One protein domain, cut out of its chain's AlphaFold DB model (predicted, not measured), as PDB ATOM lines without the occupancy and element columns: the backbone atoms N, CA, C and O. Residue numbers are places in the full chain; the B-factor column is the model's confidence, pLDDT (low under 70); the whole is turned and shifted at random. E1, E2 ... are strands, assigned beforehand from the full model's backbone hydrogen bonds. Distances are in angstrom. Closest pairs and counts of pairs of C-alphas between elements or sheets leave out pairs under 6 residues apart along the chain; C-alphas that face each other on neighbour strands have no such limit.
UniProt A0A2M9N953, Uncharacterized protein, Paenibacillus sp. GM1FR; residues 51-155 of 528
ATOM      1  N   ARG A  51      32.412  16.557 -13.514       81.69
ATOM      2  CA  ARG A  51      33.106  17.775 -13.101       81.69
ATOM      3  C   ARG A  51      33.221  18.716 -14.290       81.69
ATOM      4  O   ARG A  51      33.723  18.317 -15.338       81.69
ATOM      5  N   PHE A  52      32.791  19.960 -14.119       82.38
ATOM      6  CA  PHE A  52      32.861  20.976 -15.162       82.38
ATOM      7  C   PHE A  52      33.930  22.003 -14.794       82.38
ATOM      8  O   PHE A  52      34.112  22.341 -13.627       82.38
ATOM      9  N   ARG A  53      34.638  22.513 -15.796       82.88
ATOM     10  CA  ARG A  53      35.583  23.626 -15.681       82.88
ATOM     11  C   ARG A  53      35.300  24.611 -16.802       82.88
ATOM     12  O   ARG A  53      35.068  24.209 -17.938       82.88
ATOM     13  N   ALA A  54      35.328  25.895 -16.482       84.31
ATOM     14  CA  ALA A  54      35.049  26.966 -17.422       84.31
ATOM     15  C   ALA A  54      36.276  27.863 -17.539       84.31
ATOM     16  O   ALA A  54      36.910  28.190 -16.539       84.31
ATOM     17  N   THR A  55      36.594  28.309 -18.746       86.06
ATOM     18  CA  THR A  55      37.585  29.355 -18.976       86.06
ATOM     19  C   THR A  55      36.980  30.438 -19.856       86.06
ATOM     20  O   THR A  55      36.543  30.178 -20.975       86.06
ATOM     21  N   PHE A  56      36.967  31.659 -19.347       85.69
ATOM     22  CA  PHE A  56      36.537  32.864 -20.027       85.69
ATOM     23  C   PHE A  56      37.745  33.543 -20.661       85.69
ATOM     24  O   PHE A  56      38.815  33.673 -20.068       85.69
ATOM     25  N   SER A  57      37.561  33.989 -21.891       83.50
ATOM     26  CA  SER A  57      38.515  34.819 -22.613       83.50
ATOM     27  C   SER A  57      37.735  35.838 -23.421       83.50
ATOM     28  O   SER A  57      36.589  35.586 -23.795       83.50
ATOM     29  N   GLY A  58      38.328  36.993 -23.671       79.38
ATOM     30  CA  GLY A  58      37.741  37.994 -24.547       79.38
ATOM     31  C   GLY A  58      38.731  38.416 -25.619       79.38
ATOM     32  O   GLY A  58      39.939  38.249 -25.468       79.38
ATOM     33  N   ASP A  59      38.199  38.982 -26.687       76.12
ATOM     34  CA  ASP A  59      38.946  39.625 -27.761       76.12
ATOM     35  C   ASP A  59      38.135  40.824 -28.280       76.12
ATOM     36  O   ASP A  59      36.937  40.929 -28.008       76.12
ATOM     37  N   VAL A  60      38.760  41.743 -29.014       73.06
ATOM     38  CA  VAL A  60      38.068  42.843 -29.698       73.06
ATOM     39  C   VAL A  60      38.129  42.613 -31.199       73.06
ATOM     40  O   VAL A  60      39.160  42.831 -31.832       73.06
ATOM     41  N   GLN A  61      36.993  42.255 -31.791       75.25
ATOM     42  CA  GLN A  61      36.870  42.006 -33.226       75.25
ATOM     43  C   GLN A  61      35.900  43.014 -33.834       75.25
ATOM     44  O   GLN A  61      34.780  43.181 -33.361       75.25
ATOM     45  N   ASN A  62      36.340  43.734 -34.871       72.44
ATOM     46  CA  ASN A  62      35.532  44.748 -35.566       72.44
ATOM     47  C   ASN A  62      34.897  45.803 -34.635       72.44
ATOM     48  O   ASN A  62      33.797  46.289 -34.878       72.44
ATOM     49  N   GLY A  63      35.594  46.155 -33.547       71.06
ATOM     50  CA  GLY A  63      35.110  47.118 -32.555       71.06
ATOM     51  C   GLY A  63      34.061  46.567 -31.584       71.06
ATOM     52  O   GLY A  63      33.579  47.331 -30.755       71.06
ATOM     53  N   GLN A  64      33.728  45.276 -31.649       76.69
ATOM     54  CA  GLN A  64      32.891  44.574 -30.675       76.69
ATOM     55  C   GLN A  64      33.750  43.691 -29.769       76.69
ATOM     56  O   GLN A  64      34.783  43.175 -30.193       76.69
ATOM     57  N   MET A  65      33.317  43.508 -28.521       79.56
ATOM     58  CA  MET A  65      33.943  42.533 -27.635       79.56
ATOM     59  C   MET A  65      33.402  41.145 -27.982       79.56
ATOM     60  O   MET A  65      32.193  40.936 -28.002       79.56
ATOM     61  N   VAL A  66      34.289  40.193 -28.226       86.12
ATOM     62  CA  VAL A  66      33.957  38.789 -28.443       86.12
ATOM     63  C   VAL A  66      34.369  38.016 -27.205       86.12
ATOM     64  O   VAL A  66      35.555  37.889 -26.919       86.12
ATOM     65  N   VAL A  67      33.398  37.502 -26.458       87.56
ATOM     66  CA  VAL A  67      33.637  36.658 -25.285       87.56
ATOM     67  C   VAL A  67      33.581  35.197 -25.700       87.56
ATOM     68  O   VAL A  67      32.579  34.734 -26.236       87.56
ATOM     69  N   THR A  68      34.648  34.460 -25.421       90.25
ATOM     70  CA  THR A  68      34.718  33.011 -25.581       90.25
ATOM     71  C   THR A  68      34.676  32.334 -24.216       90.25
ATOM     72  O   THR A  68      35.526  32.602 -23.365       90.25
ATOM     73  N   VAL A  69      33.746  31.397 -24.047       90.44
ATOM     74  CA  VAL A  69      33.693  30.479 -22.907       90.44
ATOM     75  C   VAL A  69      34.116  29.097 -23.392       90.44
ATOM     76  O   VAL A  69      33.448  28.499 -24.234       90.44
ATOM     77  N   LYS A  70      35.248  28.597 -22.896       90.19
ATOM     78  CA  LYS A  70      35.687  27.212 -23.098       90.19
ATOM     79  C   LYS A  70      35.235  26.386 -21.907       90.19
ATOM     80  O   LYS A  70      35.617  26.690 -20.781       90.19
ATOM     81  N   MET A  71      34.447  25.357 -22.160       87.94
ATOM     82  CA  MET A  71      34.010  24.403 -21.153       87.94
ATOM     83  C   MET A  71      34.797  23.109 -21.320       87.94
ATOM     84  O   MET A  71      34.954  22.623 -22.435       87.94
ATOM     85  N   SER A  72      35.290  22.563 -20.217       86.44
ATOM     86  CA  SER A  72      35.835  21.212 -20.141       86.44
ATOM     87  C   SER A  72      34.998  20.415 -19.151       86.44
ATOM     88  O   SER A  72      34.771  20.865 -18.027       86.44
ATOM     89  N   THR A  73      34.533  19.249 -19.572       86.94
ATOM     90  CA  THR A  73      33.708  18.347 -18.773       86.94
ATOM     91  C   THR A  73      34.448  17.031 -18.637       86.94
ATOM     92  O   THR A  73      34.807  16.428 -19.644       86.94
ATOM     93  N   THR A  74      34.659  16.576 -17.406       85.75
ATOM     94  CA  THR A  74      35.286  15.286 -17.107       85.75
ATOM     95  C   THR A  74      34.301  14.416 -16.343       85.75
ATOM     96  O   THR A  74      33.837  14.801 -15.269       85.75
ATOM     97  N   SER A  75      34.009  13.225 -16.860       86.12
ATOM     98  CA  SER A  75      33.275  12.206 -16.116       86.12
ATOM     99  C   SER A  75      34.211  11.491 -15.154       86.12
ATOM    100  O   SER A  75      35.189  10.877 -15.570       86.12
ATOM    101  N   PHE A  76      33.918  11.548 -13.856       84.00
ATOM    102  CA  PHE A  76      34.657  10.794 -12.845       84.00
ATOM    103  C   PHE A  76      34.281   9.314 -12.803       84.00
ATOM    104  O   PHE A  76      35.057   8.506 -12.287       84.00
ATOM    105  N   ASP A  77      33.142   8.959 -13.399       84.62
ATOM    106  CA  ASP A  77      32.724   7.570 -13.510       84.62
ATOM    107  C   ASP A  77      33.420   6.862 -14.685       84.62
ATOM    108  O   ASP A  77      33.770   5.693 -14.562       84.62
ATOM    109  N   THR A  78      33.664   7.542 -15.812       83.88
ATOM    110  CA  THR A  78      34.270   6.921 -17.013       83.88
ATOM    111  C   THR A  78      35.684   7.398 -17.337       83.88
ATOM    112  O   THR A  78      36.403   6.731 -18.078       83.88
ATOM    113  N   GLY A  79      36.099   8.552 -16.809       82.25
ATOM    114  CA  GLY A  79      37.309   9.267 -17.226       82.25
ATOM    115  C   GLY A  79      37.160  10.033 -18.544       82.25
ATOM    116  O   GLY A  79      38.116  10.683 -18.967       82.25
ATOM    117  N   GLU A  80      35.998   9.964 -19.204       84.94
ATOM    118  CA  GLU A  80      35.744  10.661 -20.466       84.94
ATOM    119  C   GLU A  80      35.867  12.175 -20.289       84.94
ATOM    120  O   GLU A  80      35.393  12.741 -19.300       84.94
ATOM    121  N   ARG A  81      36.507  12.830 -21.264       85.19
ATOM    122  CA  ARG A  81      36.689  14.282 -21.289       85.19
ATOM    123  C   ARG A  81      36.083  14.864 -22.556       85.19
ATOM    124  O   ARG A  81      36.447  14.461 -23.659       85.19
ATOM    125  N   MET A  82      35.227  15.862 -22.389       87.69
ATOM    126  CA  MET A  82      34.623  16.635 -23.470       87.69
ATOM    127  C   MET A  82      35.044  18.095 -23.351       87.69
ATOM    128  O   MET A  82      35.222  18.608 -22.247       87.69
ATOM    129  N   ASN A  83      35.218  18.766 -24.488       87.38
ATOM    130  CA  ASN A  83      35.527  20.188 -24.525       87.38
ATOM    131  C   ASN A  83      34.593  20.889 -25.503       87.38
ATOM    132  O   ASN A  83      34.467  20.471 -26.652       87.38
ATOM    133  N   GLU A  84      34.005  21.987 -25.055       91.12
ATOM    134  CA  GLU A  84      33.077  22.803 -25.828       91.12
ATOM    135  C   GLU A  84      33.543  24.254 -25.827       91.12
ATOM    136  O   GLU A  84      34.242  24.720 -24.920       91.12
ATOM    137  N   LYS A  85      33.166  24.985 -26.872       92.81
ATOM    138  CA  LYS A  85      33.523  26.390 -27.028       92.81
ATOM    139  C   LYS A  85      32.294  27.176 -27.452       92.81
ATOM    140  O   LYS A  85      31.776  26.974 -28.543       92.81
ATOM    141  N   PHE A  86      31.926  28.149 -26.633       93.44
ATOM    142  CA  PHE A  86      30.840  29.085 -26.891       93.44
ATOM    143  C   PHE A  86      31.419  30.470 -27.160       93.44
ATOM    144  O   PHE A  86      32.394  30.870 -26.522       93.44
ATOM    145  N   THR A  87      30.864  31.200 -28.126       92.62
ATOM    146  CA  THR A  87      31.358  32.528 -28.525       92.62
ATOM    147  C   THR A  87      30.203  33.517 -28.607       92.62
ATOM    148  O   THR A  87      29.185  33.232 -29.229       92.62
ATOM    149  N   PHE A  88      30.370  34.683 -27.984       92.38
ATOM    150  CA  PHE A  88      29.327  35.691 -27.826       92.38
ATOM    151  C   PHE A  88      29.841  37.072 -28.210       92.38
ATOM    152  O   PHE A  88      30.863  37.519 -27.694       92.38
ATOM    153  N   ASN A  89      29.078  37.790 -29.031       89.25
ATOM    154  CA  ASN A  89      29.318  39.209 -29.268       89.25
ATOM    155  C   ASN A  89      28.696  40.020 -28.130       89.25
ATOM    156  O   ASN A  89      27.534  39.816 -27.772       89.25
ATOM    157  N   GLN A  90      29.470  40.928 -27.553       83.69
ATOM    158  CA  GLN A  90      29.070  41.811 -26.468       83.69
ATOM    159  C   GLN A  90      29.273  43.273 -26.883       83.69
ATOM    160  O   GLN A  90      30.188  43.581 -27.660       83.69
ATOM    161  N   PRO A  91      28.443  44.198 -26.363       76.75
ATOM    162  CA  PRO A  91      28.707  45.620 -26.505       76.75
ATOM    163  C   PRO A  91      30.130  45.956 -26.029       76.75
ATOM    164  O   PRO A  91      30.615  45.321 -25.089       76.75
ATOM    165  N   PRO A  92      30.797  46.950 -26.637       68.44
ATOM    166  CA  PRO A  92      32.145  47.331 -26.236       68.44
ATOM    167  C   PRO A  92      32.188  47.695 -24.749       68.44
ATOM    168  O   PRO A  92      31.319  48.423 -24.260       68.44
ATOM    169  N   ILE A  93      33.215  47.230 -24.034       65.88
ATOM    170  CA  ILE A  93      33.462  47.685 -22.664       65.88
ATOM    171  C   ILE A  93      33.864  49.159 -22.730       65.88
ATOM    172  O   ILE A  93      34.714  49.566 -23.530       65.88
ATOM    173  N   LYS A  94      33.247  49.980 -21.878       59.25
ATOM    174  CA  LYS A  94      33.573  51.402 -21.772       59.25
ATOM    175  C   LYS A  94      35.065  51.546 -21.434       59.25
ATOM    176  O   LYS A  94      35.513  51.021 -20.424       59.25
ATOM    177  N   ASN A  95      35.801  52.288 -22.264       55.09
ATOM    178  CA  ASN A  95      37.245  52.561 -22.161       55.09
ATOM    179  C   ASN A  95      38.210  51.445 -22.615       55.09
ATOM    180  O   ASN A  95      39.413  51.618 -22.445       55.09
ATOM    181  N   MET A  96      37.752  50.357 -23.243       56.28
ATOM    182  CA  MET A  96      38.657  49.330 -23.782       56.28
ATOM    183  C   MET A  96      39.489  49.885 -24.952       56.28
ATOM    184  O   MET A  96      38.955  50.169 -26.028       56.28
ATOM    185  N   LYS A  97      40.799  50.064 -24.746       52.09
ATOM    186  CA  LYS A  97      41.755  50.334 -25.832       52.09
ATOM    187  C   LYS A  97      42.225  49.003 -26.432       52.09
ATOM    188  O   LYS A  97      42.153  47.954 -25.808       52.09
ATOM    189  N   LYS A  98      42.569  49.048 -27.714       46.97
ATOM    190  CA  LYS A  98      42.644  47.901 -28.625       46.97
ATOM    191  C   LYS A  98      43.709  46.857 -28.222       46.97
ATOM    192  O   LYS A  98      44.827  47.226 -27.890       46.97
ATOM    193  N   SER A  99      43.325  45.593 -28.440       43.97
ATOM    194  CA  SER A  99      44.105  44.400 -28.834       43.97
ATOM    195  C   SER A  99      44.774  43.463 -27.826       43.97
ATOM    196  O   SER A  99      45.330  42.468 -28.287       43.97
ATOM    197  N   SER A 100      44.642  43.630 -26.514       44.31
ATOM    198  CA  SER A 100      45.111  42.556 -25.628       44.31
ATOM    199  C   SER A 100      44.342  42.475 -24.312       44.31
ATOM    200  O   SER A 100      43.969  43.471 -23.693       44.31
ATOM    201  N   ILE A 101      44.003  41.238 -23.959       50.12
ATOM    202  CA  ILE A 101      43.382  40.853 -22.697       50.12
ATOM    203  C   ILE A 101      44.485  40.157 -21.919       50.12
ATOM    204  O   ILE A 101      44.926  39.076 -22.318       50.12
ATOM    205  N   ASP A 102      44.945  40.778 -20.837       42.38
ATOM    206  CA  ASP A 102      45.980  40.183 -20.004       42.38
ATOM    207  C   ASP A 102      45.353  39.105 -19.119       42.38
ATOM    208  O   ASP A 102      44.722  39.367 -18.093       42.38
ATOM    209  N   LEU A 103      45.522  37.856 -19.544       47.19
ATOM    210  CA  LEU A 103      45.116  36.675 -18.787       47.19
ATOM    211  C   LEU A 103      46.116  36.330 -17.664       47.19
ATOM    212  O   LEU A 103      45.853  35.404 -16.894       47.19
ATOM    213  N   ASN A 104      47.259  37.025 -17.562       34.94
ATOM    214  CA  ASN A 104      48.388  36.576 -16.741       34.94
ATOM    215  C   ASN A 104      48.330  37.016 -15.278       34.94
ATOM    216  O   ASN A 104      49.030  36.436 -14.443       34.94
ATOM    217  N   TRP A 105      47.495  37.990 -14.915       32.91
ATOM    218  CA  TRP A 105      47.434  38.458 -13.535       32.91
ATOM    219  C   TRP A 105      46.252  37.812 -12.778       32.91
ATOM    220  O   TRP A 105      45.092  38.194 -12.885       32.91
ATOM    221  N   ARG A 106      46.560  36.782 -11.976       45.44
ATOM    222  CA  ARG A 106      45.638  36.085 -11.044       45.44
ATOM    223  C   ARG A 106      44.458  35.310 -11.662       45.44
ATOM    224  O   ARG A 106      43.347  35.405 -11.153       45.44
ATOM    225  N   ASN A 107      44.683  34.480 -12.681       50.56
ATOM    226  CA  ASN A 107      43.726  33.434 -13.105       50.56
ATOM    227  C   ASN A 107      42.298  33.916 -13.411       50.56
ATOM    228  O   ASN A 107      41.364  33.122 -13.341       50.56
ATOM    229  N   ARG A 108      42.103  35.194 -13.753       54.91
ATOM    230  CA  ARG A 108      40.766  35.785 -13.929       54.91
ATOM    231  C   ARG A 108      39.984  35.182 -15.103       54.91
ATOM    232  O   ARG A 108      38.760  35.231 -15.110       54.91
ATOM    233  N   GLY A 109      40.681  34.506 -16.022       55.84
ATOM    234  CA  GLY A 109      40.068  33.681 -17.059       55.84
ATOM    235  C   GLY A 109      39.523  32.331 -16.575       55.84
ATOM    236  O   GLY A 109      38.701  31.759 -17.272       55.84
ATOM    237  N   GLN A 110      39.917  31.786 -15.421       70.81
ATOM    238  CA  GLN A 110      39.309  30.555 -14.896       70.81
ATOM    239  C   GLN A 110      37.970  30.894 -14.238       70.81
ATOM    240  O   GLN A 110      37.914  31.675 -13.292       70.81
ATOM    241  N   GLY A 111      36.887  30.320 -14.756       71.56
ATOM    242  CA  GLY A 111      35.547  30.549 -14.245       71.56
ATOM    243  C   GLY A 111      35.265  29.748 -12.977       71.56
ATOM    244  O   GLY A 111      35.638  28.579 -12.871       71.56
ATOM    245  N   GLU A 112      34.564  30.363 -12.033       76.19
ATOM    246  CA  GLU A 112      33.996  29.690 -10.865       76.19
ATOM    247  C   GLU A 112      32.650  29.062 -11.237       76.19
ATOM    248  O   GLU A 112      31.820  29.719 -11.871       76.19
ATOM    249  N   LEU A 113      32.405  27.804 -10.853       75.25
ATOM    250  CA  LEU A 113      31.175  27.093 -11.206       75.25
ATOM    251  C   LEU A 113      30.310  26.826  -9.984       75.25
ATOM    252  O   LEU A 113      30.789  26.469  -8.912       75.25
ATOM    253  N   THR A 114      28.997  26.965 -10.145       71.94
ATOM    254  CA  THR A 114      28.069  26.658  -9.058       71.94
ATOM    255  C   THR A 114      26.703  26.221  -9.549       71.94
ATOM    256  O   THR A 114      26.208  26.663 -10.588       71.94
ATOM    257  N   MET A 115      26.052  25.386  -8.745       70.56
ATOM    258  CA  MET A 115      24.652  25.046  -8.940       70.56
ATOM    259  C   MET A 115      23.767  26.142  -8.335       70.56
ATOM    260  O   MET A 115      23.765  26.348  -7.124       70.56
ATOM    261  N   THR A 116      22.984  26.823  -9.170       69.25
ATOM    262  CA  THR A 116      21.968  27.798  -8.736       69.25
ATOM    263  C   THR A 116      20.560  27.204  -8.856       69.25
ATOM    264  O   THR A 116      20.386  26.207  -9.560       69.25
ATOM    265  N   PRO A 117      19.514  27.821  -8.267       67.44
ATOM    266  CA  PRO A 117      18.130  27.395  -8.504       67.44
ATOM    267  C   PRO A 117      17.731  27.359  -9.991       67.44
ATOM    268  O   PRO A 117      16.847  26.598 -10.373       67.44
ATOM    269  N   ALA A 118      18.392  28.158 -10.838       69.62
ATOM    270  CA  ALA A 118      18.167  28.200 -12.284       69.62
ATOM    271  C   ALA A 118      19.020  27.188 -13.081       69.62
ATOM    272  O   ALA A 118      18.903  27.130 -14.304       69.62
ATOM    273  N   GLY A 119      19.864  26.400 -12.410       74.50
ATOM    274  CA  GLY A 119      20.787  25.443 -13.018       74.50
ATOM    275  C   GLY A 119      22.257  25.782 -12.777       74.50
ATOM    276  O   GLY A 119      22.593  26.710 -12.034       74.50
ATOM    277  N   LEU A 120      23.134  24.997 -13.403       82.00
ATOM    278  CA  LEU A 120      24.582  25.158 -13.334       82.00
ATOM    279  C   LEU A 120      25.018  26.428 -14.076       82.00
ATOM    280  O   LEU A 120      24.649  26.646 -15.232       82.00
ATOM    281  N   LYS A 121      25.804  27.264 -13.401       86.06
ATOM    282  CA  LYS A 121      26.319  28.521 -13.942       86.06
ATOM    283  C   LYS A 121      27.821  28.626 -13.736       86.06
ATOM    284  O   LYS A 121      28.335  28.153 -12.723       86.06
ATOM    285  N   ALA A 122      28.491  29.280 -14.676       87.69
ATOM    286  CA  ALA A 122      29.897  29.644 -14.580       87.69
ATOM    287  C   ALA A 122      30.048  31.168 -14.525       87.69
ATOM    288  O   ALA A 122      29.358  31.889 -15.247       87.69
ATOM    289  N   TYR A 123      30.957  31.656 -13.690       85.69
ATOM    290  CA  TYR A 123      31.226  33.075 -13.491       85.69
ATOM    291  C   TYR A 123      32.683  33.368 -13.795       85.69
ATOM    292  O   TYR A 123      33.562  32.737 -13.218       85.69
ATOM    293  N   GLY A 124      32.946  34.314 -14.688       85.19
ATOM    294  CA  GLY A 124      34.304  34.663 -15.093       85.19
ATOM    295  C   GLY A 124      34.477  36.159 -15.253       85.19
ATOM    296  O   GLY A 124      33.523  36.871 -15.573       85.19
ATOM    297  N   ILE A 125      35.697  36.631 -15.020       81.56
ATOM    298  CA  ILE A 125      36.043  38.046 -15.109       81.56
ATOM    299  C   ILE A 125      36.938  38.232 -16.323       81.56
ATOM    300  O   ILE A 125      37.955  37.560 -16.467       81.56
ATOM    301  N   ILE A 126      36.565  39.152 -17.199       79.81
ATOM    302  CA  ILE A 126      37.413  39.531 -18.326       79.81
ATOM    303  C   ILE A 126      37.894  40.951 -18.078       79.81
ATOM    304  O   ILE A 126      37.090  41.884 -18.077       79.81
ATOM    305  N   ASP A 127      39.199  41.091 -17.872       73.56
ATOM    306  CA  ASP A 127      39.852  42.385 -17.736       73.56
ATOM    307  C   ASP A 127      40.439  42.809 -19.087       73.56
ATOM    308  O   ASP A 127      41.259  42.082 -19.653       73.56
ATOM    309  N   PRO A 128      40.057  43.971 -19.630       62.16
ATOM    310  CA  PRO A 128      40.865  44.606 -20.661       62.16
ATOM    311  C   PRO A 128      42.225  45.019 -20.068       62.16
ATOM    312  O   PRO A 128      42.308  45.360 -18.888       62.16
ATOM    313  N   GLU A 129      43.296  44.989 -20.864       58.78
ATOM    314  CA  GLU A 129      44.598  45.511 -20.425       58.78
ATOM    315  C   GLU A 129      44.531  46.972 -19.939       58.78
ATOM    316  O   GLU A 129      43.642  47.743 -20.313       58.78
ATOM    317  N   ASP A 130      45.519  47.349 -19.120       52.25
ATOM    318  CA  ASP A 130      45.814  48.721 -18.688       52.25
ATOM    319  C   ASP A 130      44.727  49.444 -17.881       52.25
ATOM    320  O   ASP A 130      44.191  50.476 -18.287       52.25
ATOM    321  N   GLY A 131      44.463  48.971 -16.658       52.41
ATOM    322  CA  GLY A 131      43.797  49.780 -15.626       52.41
ATOM    323  C   GLY A 131      42.365  50.207 -15.964       52.41
ATOM    324  O   GLY A 131      41.819  51.088 -15.302       52.41
ATOM    325  N   VAL A 132      41.759  49.593 -16.981       58.34
ATOM    326  CA  VAL A 132      40.348  49.712 -17.331       58.34
ATOM    327  C   VAL A 132      39.626  48.587 -16.592       58.34
ATOM    328  O   VAL A 132      39.995  47.426 -16.716       58.34
ATOM    329  N   GLY A 133      38.647  48.921 -15.755       65.62
ATOM    330  CA  GLY A 133      37.958  47.937 -14.926       65.62
ATOM    331  C   GLY A 133      37.350  46.814 -15.772       65.62
ATOM    332  O   GLY A 133      36.887  47.049 -16.889       65.62
ATOM    333  N   GLY A 134      37.411  45.586 -15.257       79.00
ATOM    334  CA  GLY A 134      36.940  44.395 -15.959       79.00
ATOM    335  C   GLY A 134      35.428  44.262 -16.034       79.00
ATOM    336  O   GLY A 134      34.667  45.124 -15.601       79.00
ATOM    337  N   VAL A 135      34.970  43.130 -16.552       84.69
ATOM    338  CA  VAL A 135      33.549  42.776 -16.577       84.69
ATOM    339  C   VAL A 135      33.357  41.389 -15.993       84.69
ATOM    340  O   VAL A 135      34.013  40.435 -16.411       84.69
ATOM    341  N   LEU A 136      32.428  41.277 -15.041       87.50
ATOM    342  CA  LEU A 136      31.972  39.991 -14.524       87.50
ATOM    343  C   LEU A 136      30.854  39.453 -15.420       87.50
ATOM    344  O   LEU A 136      29.814  40.096 -15.596       87.50
ATOM    345  N   PHE A 137      31.052  38.249 -15.943       90.56
ATOM    346  CA  PHE A 137      30.078  37.518 -16.742       90.56
ATOM    347  C   PHE A 137      29.506  36.320 -15.986       90.56
ATOM    348  O   PHE A 137      30.163  35.725 -15.139       90.56
ATOM    349  N   GLU A 138      28.275  35.959 -16.340       92.69
ATOM    350  CA  GLU A 138      27.580  34.739 -15.941       92.69
ATOM    351  C   GLU A 138      27.228  33.956 -17.211       92.69
ATOM    352  O   GLU A 138      26.492  34.449 -18.063       92.69
ATOM    353  N   PHE A 139      27.730  32.733 -17.340       92.69
ATOM    354  CA  PHE A 139      27.350  31.789 -18.385       92.69
ATOM    355  C   PHE A 139      26.392  30.747 -17.800       92.69
ATOM    356  O   PHE A 139      26.712  30.089 -16.808       92.69
ATOM    357  N   ASN A 140      25.205  30.610 -18.388       91.44
ATOM    358  CA  ASN A 140      24.231  29.593 -18.000       91.44
ATOM    359  C   ASN A 140      24.436  28.350 -18.864       91.44
ATOM    360  O   ASN A 140      24.154  28.395 -20.057       91.44
ATOM    361  N   LEU A 141      24.879  27.245 -18.258       88.81
ATOM    362  CA  LEU A 141      25.183  26.016 -18.993       88.81
ATOM    363  C   LEU A 141      23.930  25.350 -19.568       88.81
ATOM    364  O   LEU A 141      24.017  24.657 -20.568       88.81
ATOM    365  N   LYS A 142      22.757  25.546 -18.952       86.50
ATOM    366  CA  LYS A 142      21.514  24.918 -19.415       86.50
ATOM    367  C   LYS A 142      20.954  25.586 -20.668       86.50
ATOM    368  O   LYS A 142      20.345  24.921 -21.493       86.50
ATOM    369  N   THR A 143      21.059  26.909 -20.743       91.44
ATOM    370  CA  THR A 143      20.515  27.697 -21.862       91.44
ATOM    371  C   THR A 143      21.592  28.154 -22.834       91.44
ATOM    372  O   THR A 143      21.262  28.809 -23.814       91.44
ATOM    373  N   GLU A 144      22.861  27.869 -22.537       93.00
ATOM    374  CA  GLU A 144      24.040  28.278 -23.309       93.00
ATOM    375  C   GLU A 144      24.105  29.790 -23.564       93.00
ATOM    376  O   GLU A 144      24.635  30.275 -24.562       93.00
ATOM    377  N   THR A 145      23.575  30.576 -22.628       94.31
ATOM    378  CA  THR A 145      23.512  32.036 -22.742       94.31
ATOM    379  C   THR A 145      24.533  32.712 -21.842       94.31
ATOM    380  O   THR A 145      24.651  32.367 -20.663       94.31
ATOM    381  N   LEU A 146      25.180  33.754 -22.363       93.81
ATOM    382  CA  LEU A 146      26.051  34.646 -21.604       93.81
ATOM    383  C   LEU A 146      25.303  35.914 -21.165       93.81
ATOM    384  O   LEU A 146      24.680  36.596 -21.979       93.81
ATOM    385  N   ARG A 147      25.413  36.263 -19.884       92.62
ATOM    386  CA  ARG A 147      24.875  37.488 -19.284       92.62
ATOM    387  C   ARG A 147      26.008  38.315 -18.686       92.62
ATOM    388  O   ARG A 147      26.812  37.808 -17.907       92.62
ATOM    389  N   LYS A 148      26.027  39.616 -18.972       91.50
ATOM    390  CA  LYS A 148      26.849  40.572 -18.222       91.50
ATOM    391  C   LYS A 148      26.244  40.803 -16.833       91.50
ATOM    392  O   LYS A 148      25.077  41.178 -16.734       91.50
ATOM    393  N   VAL A 149      27.022  40.589 -15.772       90.69
ATOM    394  CA  VAL A 149      26.591  40.828 -14.383       90.69
ATOM    395  C   VAL A 149      26.824  42.284 -13.999       90.69
ATOM    396  O   VAL A 149      25.892  42.972 -13.582       90.69
ATOM    397  N   VAL A 150      28.063  42.759 -14.145       88.62
ATOM    398  CA  VAL A 150      28.453  44.115 -13.748       88.62
ATOM    399  C   VAL A 150      29.731  44.556 -14.467       88.62
ATOM    400  O   VAL A 150      30.618  43.739 -14.720       88.62
ATOM    401  N   ASP A 151      29.811  45.850 -14.777       85.56
ATOM    402  CA  ASP A 151      31.060  46.512 -15.157       85.56
ATOM    403  C   ASP A 151      31.827  46.863 -13.871       85.56
ATOM    404  O   ASP A 151      31.291  47.528 -12.981       85.56
ATOM    405  N   LEU A 152      33.059  46.384 -13.742       81.50
ATOM    406  CA  LEU A 152      33.863  46.537 -12.536       81.50
ATOM    407  C   LEU A 152      34.578  47.898 -12.530       81.50
ATOM    408  O   LEU A 152      34.982  48.389 -13.586       81.50
ATOM    409  N   PRO A 153      34.773  48.520 -11.355       77.44
ATOM    410  CA  PRO A 153      35.616  49.705 -11.234       77.44
ATOM    411  C   PRO A 153      37.082  49.411 -11.579       77.44
ATOM    412  O   PRO A 153      37.580  48.309 -11.356       77.44
ATOM    413  N   THR A 154      37.793  50.424 -12.073       73.75
ATOM    414  CA  THR A 154      39.229  50.375 -12.414       73.75
ATOM    415  C   THR A 154      40.131  50.145 -11.197       73.75
ATOM    416  O   THR A 154      41.236  49.628 -11.313       73.75
ATOM    417  N   ASP A 155      39.673  50.557 -10.017       73.69
ATOM    418  CA  ASP A 155      40.417  50.602  -8.759       73.69
ATOM    419  C   ASP A 155      39.903  49.591  -7.722       73.69
ATOM    420  O   ASP A 155      40.168  49.738  -6.528       73.69
TER     421      ASP A 155
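This is residues 51 to 155 of the 528 residues of an uncharacterized protein of Paenibacillus sp. GM1FR (UniProt A0A2M9N953). Look for a single antiparallel sheet curled like part of a barrel and folded back on itself: the leaf of long strands E3, E2 and E1 faces the leaf of shorter strands E5, E6 and E7, with E4 as the hinge. The curl is only part of a barrel, and its edge strands E3 and E7 come near each other at a single pair of C-alphas within 8 A. The 105 printed residues hold seven named strands, E1 to E7 along the chain, and no named helix, in the sheet order E3 E2 E1 E4 E5 E6 E7; the class is all strand. The whole is compact, with a radius of gyration of the C-alphas of 14.2 A, yet elongated, spanning 45 by 27 by 27 A.

Start in the sheet with E1, residues 51 to 61, and E2, residues 64 to 75, a hairpin at 163 degrees between directions; N 57 and O 68 are 2.9 A apart. E3, residues 81 to 90, continues the meander, each strand the antiparallel neighbour of the one before; N 84 and O 71 are 2.9 A apart. E4, residues 110 to 116, is on the other side of E1, with N 111 and O 54 2.8 A apart, and E1 to E4 make a Greek key, a meander of three whose first strand neighbours the fourth. The pairing is staggered: residues 110 to 111 pair with E1, and 112 to 116 with E5, residues 119 to 126, where N 114 and O 121 are 2.9 A apart. E6, residues 135 to 140, and E7, residues 145 to 151, continue a second meander, E4 to E7; look at N 137 and O 124, 2.9 A apart, and N 147 and O 138, 2.8 A apart. Across the fold, the closest C-alphas of E3 and E7 are those of Phe 88 and Leu 146, 7.1 A apart, while E1 and E6 are apart.

Find C-alpha 51 at (33.106, 17.775, -13.101), where E1 begins its 31.7 A. E2 covers 35.5 A from C-alpha 64 at (32.891, 44.574, -30.675), and E3 covers 29.0 A. E4 measures 18.6 A, E5 22.4 A, E6 16.2 A and E7 18.0 A, ending at C-alpha 151 at (31.060, 46.512, -15.157).

The two C-alphas farthest apart are those of Asp 77 and Asn 95, 46.0 A. The printed part has no cut; its one long link, residues 91 to 109, joins E3 to E4. Expect pLDDT under 70 at residues 92 to 109, 116 to 118 and 128 to 133; the mean of the printed part is 76.3.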